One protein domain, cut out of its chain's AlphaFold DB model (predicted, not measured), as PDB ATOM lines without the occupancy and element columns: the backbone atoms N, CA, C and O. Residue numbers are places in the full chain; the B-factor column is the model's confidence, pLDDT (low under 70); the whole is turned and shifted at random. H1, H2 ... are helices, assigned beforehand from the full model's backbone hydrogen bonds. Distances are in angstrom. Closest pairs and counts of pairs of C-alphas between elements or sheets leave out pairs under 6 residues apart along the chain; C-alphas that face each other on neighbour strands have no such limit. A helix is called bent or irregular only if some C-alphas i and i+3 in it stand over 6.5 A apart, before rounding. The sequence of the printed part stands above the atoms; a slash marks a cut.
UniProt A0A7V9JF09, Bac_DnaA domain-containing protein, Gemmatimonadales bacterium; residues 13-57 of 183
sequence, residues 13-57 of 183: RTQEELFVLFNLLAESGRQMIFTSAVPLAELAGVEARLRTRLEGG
ATOM      1  N   ARG A  13     -20.900 -41.585  35.581       96.06
ATOM      2  CA  ARG A  13     -21.019 -42.321  36.850       96.06
ATOM      3  C   ARG A  13     -20.446 -41.552  38.045       96.06
ATOM      4  O   ARG A  13     -21.004 -41.591  39.133       96.06
ATOM      5  N   THR A  14     -19.312 -40.874  37.878       96.94
ATOM      6  CA  THR A  14     -18.719 -40.065  38.955       96.94
ATOM      7  C   THR A  14     -19.583 -38.844  39.262       96.94
ATOM      8  O   THR A  14     -19.710 -38.472  40.426       96.94
ATOM      9  N   GLN A  15     -20.196 -38.242  38.242       96.88
ATOM     10  CA  GLN A  15     -21.118 -37.122  38.415       96.88
ATOM     11  C   GLN A  15     -22.400 -37.548  39.144       96.88
ATOM     12  O   GLN A  15     -22.845 -36.838  40.044       96.88
ATOM     13  N   GLU A  16     -22.949 -38.723  38.824       97.00
ATOM     14  CA  GLU A  16     -24.107 -39.304  39.518       97.00
ATOM     15  C   GLU A  16     -23.830 -39.532  41.006       97.00
ATOM     16  O   GLU A  16     -24.590 -39.070  41.858       97.00
ATOM     17  N   GLU A  17     -22.717 -40.191  41.332       97.25
ATOM     18  CA  GLU A  17     -22.325 -40.451  42.723       97.25
ATOM     19  C   GLU A  17     -22.086 -39.144  43.489       97.25
ATOM     20  O   GLU A  17     -22.517 -38.996  44.635       97.25
ATOM     21  N   LEU A  18     -21.458 -38.152  42.847       96.56
ATOM     22  CA  LEU A  18     -21.278 -36.838  43.456       96.56
ATOM     23  C   LEU A  18     -22.615 -36.131  43.687       96.56
ATOM     24  O   LEU A  18     -22.782 -35.489  44.719       96.56
ATOM     25  N   PHE A  19     -23.576 -36.248  42.771       96.81
ATOM     26  CA  PHE A  19     -24.900 -35.656  42.942       96.81
ATOM     27  C   PHE A  19     -25.648 -36.268  44.135       96.81
ATOM     28  O   PHE A  19     -26.255 -35.542  44.926       96.81
ATOM     29  N   VAL A  20     -25.578 -37.592  44.298       96.81
ATOM     30  CA  VAL A  20     -26.159 -38.285  45.459       96.81
ATOM     31  C   VAL A  20     -25.481 -37.826  46.752       96.81
ATOM     32  O   VAL A  20     -26.168 -37.419  47.691       96.81
ATOM     33  N   LEU A  21     -24.145 -37.818  46.784       95.88
ATOM     34  CA  LEU A  21     -23.370 -37.365  47.939       95.88
ATOM     35  C   LEU A  21     -23.664 -35.901  48.294       95.88
ATOM     36  O   LEU A  21     -23.834 -35.577  49.467       95.88
ATOM     37  N   PHE A  22     -23.754 -35.024  47.291       96.50
ATOM     38  CA  PHE A  22     -24.069 -33.611  47.477       96.50
ATOM     39  C   PHE A  22     -25.395 -33.443  48.216       96.50
ATOM     40  O   PHE A  22     -25.456 -32.711  49.199       96.50
ATOM     41  N   ASN A  23     -26.455 -34.124  47.766       95.25
ATOM     42  CA  ASN A  23     -27.772 -33.989  48.387       95.25
ATOM     43  C   ASN A  23     -27.766 -34.517  49.825       95.25
ATOM     44  O   ASN A  23     -28.254 -33.828  50.714       95.25
ATOM     45  N   LEU A  24     -27.135 -35.669  50.073       97.00
ATOM     46  CA  LEU A  24     -27.001 -36.229  51.421       97.00
ATOM     47  C   LEU A  24     -26.295 -35.257  52.387       97.00
ATOM     48  O   LEU A  24     -26.718 -35.066  53.531       97.00
ATOM     49  N   LEU A  25     -25.211 -34.624  51.933       96.25
ATOM     50  CA  LEU A  25     -24.461 -33.653  52.734       96.25
ATOM     51  C   LEU A  25     -25.221 -32.332  52.907       96.25
ATOM     52  O   LEU A  25     -25.204 -31.755  53.994       96.25
ATOM     53  N   ALA A  26     -25.929 -31.876  51.873       94.31
ATOM     54  CA  ALA A  26     -26.762 -30.681  51.938       94.31
ATOM     55  C   ALA A  26     -27.937 -30.856  52.916       94.31
ATOM     56  O   ALA A  26     -28.173 -29.986  53.750       94.31
ATOM     57  N   GLU A  27     -28.640 -31.990  52.857       95.44
ATOM     58  CA  GLU A  27     -29.768 -32.318  53.745       95.44
ATOM     59  C   GLU A  27     -29.339 -32.456  55.210       95.44
ATOM     60  O   GLU A  27     -30.089 -32.095  56.115       95.44
ATOM     61  N   SER A  28     -28.111 -32.917  55.452       96.44
ATOM     62  CA  SER A  28     -27.522 -32.991  56.796       96.44
ATOM     63  C   SER A  28     -26.876 -31.680  57.268       96.44
ATOM     64  O   SER A  28     -26.278 -31.650  58.344       96.44
ATOM     65  N   GLY A  29     -26.980 -30.593  56.493       93.62
ATOM     66  CA  GLY A  29     -26.430 -29.281  56.846       93.62
ATOM     67  C   GLY A  29     -24.901 -29.249  56.936       93.62
ATOM     68  O   GLY A  29     -24.339 -28.393  57.619       93.62
ATOM     69  N   ARG A  30     -24.205 -30.192  56.288       95.31
ATOM     70  CA  ARG A  30     -22.740 -30.273  56.315       95.31
ATOM     71  C   ARG A  30     -22.134 -29.264  55.338       95.31
ATOM     72  O   ARG A  30     -22.583 -29.123  54.202       95.31
ATOM     73  N   GLN A  31     -21.075 -28.577  55.771       94.50
ATOM     74  CA  GLN A  31     -20.364 -27.626  54.921       94.50
ATOM     75  C   GLN A  31     -19.608 -28.356  53.806       94.50
ATOM     76  O   GLN A  31     -18.838 -29.285  54.053       94.50
ATOM     77  N   MET A  32     -19.797 -27.888  52.575       95.12
ATOM     78  CA  MET A  32     -19.087 -28.366  51.396       95.12
ATOM     79  C   MET A  32     -18.308 -27.212  50.771       95.12
ATOM     80  O   MET A  32     -18.789 -26.083  50.720       95.12
ATOM     81  N   ILE A  33     -17.099 -27.506  50.303       96.19
ATOM     82  CA  ILE A  33     -16.237 -26.560  49.592       96.19
ATOM     83  C   ILE A  33     -15.756 -27.276  48.337       96.19
ATOM     84  O   ILE A  33     -15.324 -28.431  48.429       96.19
ATOM     85  N   PHE A  34     -15.845 -26.587  47.204       95.44
ATOM     86  CA  PHE A  34     -15.439 -27.070  45.892       95.44
ATOM     87  C   PHE A  34     -14.460 -26.080  45.273       95.44
ATOM     88  O   PHE A  34     -14.643 -24.872  45.421       95.44
ATOM     89  N   THR A  35     -13.452 -26.578  44.563       95.31
ATOM     90  CA  THR A  35     -12.551 -25.736  43.765       95.31
ATOM     91  C   THR A  35     -12.615 -26.126  42.292       95.31
ATOM     92  O   THR A  35     -12.957 -27.255  41.932       95.31
ATOM     93  N   SER A  36     -12.337 -25.162  41.416       93.75
ATOM     94  CA  SER A  36     -12.288 -25.364  39.972       93.75
ATOM     95  C   SER A  36     -11.246 -24.442  39.353       93.75
ATOM     96  O   SER A  36     -11.153 -23.280  39.739       93.75
ATOM     97  N   ALA A  37     -10.504 -24.942  38.365       90.62
ATOM     98  CA  ALA A  37      -9.610 -24.127  37.545       90.62
ATOM     99  C   ALA A  37     -10.355 -23.344  36.447       90.62
ATOM    100  O   ALA A  37      -9.775 -22.464  35.818       90.62
ATOM    101  N   VAL A  38     -11.625 -23.680  36.204       90.12
ATOM    102  CA  VAL A  38     -12.477 -23.089  35.166       90.12
ATOM    103  C   VAL A  38     -13.747 -22.530  35.821       90.12
ATOM    104  O   VAL A  38     -14.281 -23.192  36.723       90.12
ATOM    105  N   PRO A  39     -14.258 -21.356  35.399       90.25
ATOM    106  CA  PRO A  39     -15.512 -20.808  35.912       90.25
ATOM    107  C   PRO A  39     -16.675 -21.803  35.813       90.25
ATOM    108  O   PRO A  39     -16.769 -22.559  34.846       90.25
ATOM    109  N   LEU A  40     -17.603 -21.777  36.780       88.19
ATOM    110  CA  LEU A  40     -18.746 -22.709  36.809       88.19
ATOM    111  C   LEU A  40     -19.602 -22.640  35.533       88.19
ATOM    112  O   LEU A  40     -20.034 -23.676  35.024       88.19
ATOM    113  N   ALA A  41     -19.771 -21.436  34.975       86.06
ATOM    114  CA  ALA A  41     -20.496 -21.207  33.727       86.06
ATOM    115  C   ALA A  41     -19.857 -21.918  32.516       86.06
ATOM    116  O   ALA A  41     -20.556 -22.291  31.574       86.06
ATOM    117  N   GLU A  42     -18.541 -22.142  32.562       88.50
ATOM    118  CA  GLU A  42     -17.726 -22.723  31.492       88.50
ATOM    119  C   GLU A  42     -17.406 -24.212  31.715       88.50
ATOM    120  O   GLU A  42     -16.689 -24.812  30.915       88.50
ATOM    121  N   LEU A  43     -17.957 -24.847  32.760       88.19
ATOM    122  CA  LEU A  43     -17.780 -26.279  33.041       88.19
ATOM    123  C   LEU A  43     -18.495 -27.171  32.013       88.19
ATOM    124  O   LEU A  43     -19.534 -27.779  32.295       88.19
ATOM    125  N   ALA A  44     -17.949 -27.245  30.803       90.00
ATOM    126  CA  ALA A  44     -18.392 -28.161  29.761       90.00
ATOM    127  C   ALA A  44     -18.259 -29.623  30.220       90.00
ATOM    128  O   ALA A  44     -17.371 -29.969  30.996       90.00
ATOM    129  N   GLY A  45     -19.174 -30.486  29.773       91.31
ATOM    130  CA  GLY A  45     -19.173 -31.910  30.132       91.31
ATOM    131  C   GLY A  45     -19.641 -32.229  31.559       91.31
ATOM    132  O   GLY A  45     -19.745 -33.407  31.898       91.31
ATOM    133  N   VAL A  46     -19.956 -31.224  32.384       94.31
ATOM    134  CA  VAL A  46     -20.634 -31.403  33.679       94.31
ATOM    135  C   VAL A  46     -22.144 -31.241  33.503       94.31
ATOM    136  O   VAL A  46     -22.608 -30.282  32.883       94.31
ATOM    137  N   GLU A  47     -22.920 -32.163  34.067       94.88
ATOM    138  CA  GLU A  47     -24.377 -32.146  34.015       94.88
ATOM    139  C   GLU A  47     -24.960 -30.854  34.603       94.88
ATOM    140  O   GLU A  47     -24.578 -30.394  35.685       94.88
ATOM    141  N   ALA A  48     -25.980 -30.311  33.930       92.38
ATOM    142  CA  ALA A  48     -26.632 -29.067  34.332       92.38
ATOM    143  C   ALA A  48     -27.135 -29.101  35.786       92.38
ATOM    144  O   ALA A  48     -26.995 -28.115  36.506       92.38
ATOM    145  N   ARG A  49     -27.647 -30.252  36.258       93.94
ATOM    146  CA  ARG A  49     -28.133 -30.404  37.641       93.94
ATOM    147  C   ARG A  49     -27.030 -30.212  38.679       93.94
ATOM    148  O   ARG A  49     -27.292 -29.634  39.727       93.94
ATOM    149  N   LEU A  50     -25.814 -30.678  38.401       94.50
ATOM    150  CA  LEU A  50     -24.692 -30.516  39.316       94.50
ATOM    151  C   LEU A  50     -24.192 -29.069  39.279       94.50
ATOM    152  O   LEU A  50     -23.955 -28.483  40.333       94.50
ATOM    153  N   ARG A  51     -24.133 -28.459  38.087       92.81
ATOM    154  CA  ARG A  51     -23.771 -27.043  37.927       92.81
ATOM    155  C   ARG A  51     -24.696 -26.125  38.725       92.81
ATOM    156  O   ARG A  51     -24.213 -25.337  39.526       92.81
ATOM    157  N   THR A  52     -26.013 -26.300  38.605       93.38
ATOM    158  CA  THR A  52     -26.998 -25.514  39.366       93.38
ATOM    159  C   THR A  52     -26.836 -25.675  40.879       93.38
ATOM    160  O   THR A  52     -27.041 -24.723  41.626       93.38
ATOM    161  N   ARG A  53     -26.452 -26.865  41.362       93.56
ATOM    162  CA  ARG A  53     -26.180 -27.086  42.792       93.56
ATOM    163  C   ARG A  53     -24.934 -26.340  43.267       93.56
ATOM    164  O   ARG A  53     -24.968 -25.771  44.352       93.56
ATOM    165  N   LEU A  54     -23.874 -26.330  42.459       93.69
ATOM    166  CA  LEU A  54     -22.647 -25.582  42.748       93.69
ATOM    167  C   LEU A  54     -22.901 -24.065  42.725       93.69
ATOM    168  O   LEU A  54     -22.484 -23.364  43.640       93.69
ATOM    169  N   GLU A  55     -23.642 -23.573  41.729       92.75
ATOM    170  CA  GLU A  55     -24.010 -22.155  41.585       92.75
ATOM    171  C   GLU A  55     -24.997 -21.672  42.656       92.75
ATOM    172  O   GLU A  55     -25.014 -20.491  42.987       92.75
ATOM    173  N   GLY A  56     -25.804 -22.571  43.227       92.25
ATOM    174  CA  GLY A  56     -26.722 -22.255  44.325       92.25
ATOM    175  C   GLY A  56     -26.034 -21.966  45.667       92.25
ATOM    176  O   GLY A  56     -26.717 -21.626  46.633       92.25
ATOM    177  N   GLY A  57     -24.710 -22.135  45.747       91.75
ATOM    178  CA  GLY A  57     -23.893 -21.804  46.913       91.75
ATOM    179  C   GLY A  57     -23.212 -20.434  46.819       91.75
ATOM    180  O   GLY A  57     -23.533 -19.596  45.981       91.75
TER     181      GLY A  57
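Overview. This is residues 13 to 57 of the 183 residues of the protein "Bac_DnaA domain-containing protein" of Gemmatimonadales bacterium (UniProt A0A7V9JF09). A longer helix, H1, and a shorter one, H2, make a slanted V: they come nearest at Phe 19 of H1 and Leu 50 of H2 and spread apart toward their last residues, while residues 13 to 18 of H1 run past the meeting place. A long link, residues 28 to 47, leaves the end of H1, sweeps across the open side of the V to a turn about Pro 39, and folds back to the beginning of H2. The printed part has 45 residues with two named helices, H1 then H2, and no named strand; the class is all helix. It is compact, with a radius of gyration of the C-alphas of 10.6 A, and spans 29 by 21 by 15 A.

Along the chain. H1, the longest helix, is residues 13 to 27, 21.5 A from C-alpha 13 at (-21.019, -42.321, 36.850) to C-alpha 27 at (-29.768, -32.318, 53.745). H2 is residues 48 to 55, 10.4 A from first to last C-alpha, and ends with C-alpha 55 at (-24.010, -22.155, 41.585).

Arrangement. H1 and H2 are close but not clearly touching, with 2 pairs of C-alphas within 8 A. Their closest C-alphas, those of Phe 19 and Leu 50, are 6.3 A apart. The two helices run the same way at a steep tilt of 44 degrees, with their centres 11.2 A apart. In H1 and H2 every O i to N i+4 pair is within hydrogen-bond range. Neither helix is bent.

Size, cuts and confidence. The two C-alphas farthest apart, those of Ser 28 and Glu 42, are 29.0 A apart. The printed part has no cut. The link from H1 to H2 is long, with 20 residues, whose C-alphas lie 8 to 16 A from the mean of all C-alphas. The mean pLDDT of the printed part is 93.9, and no printed residue is under 70.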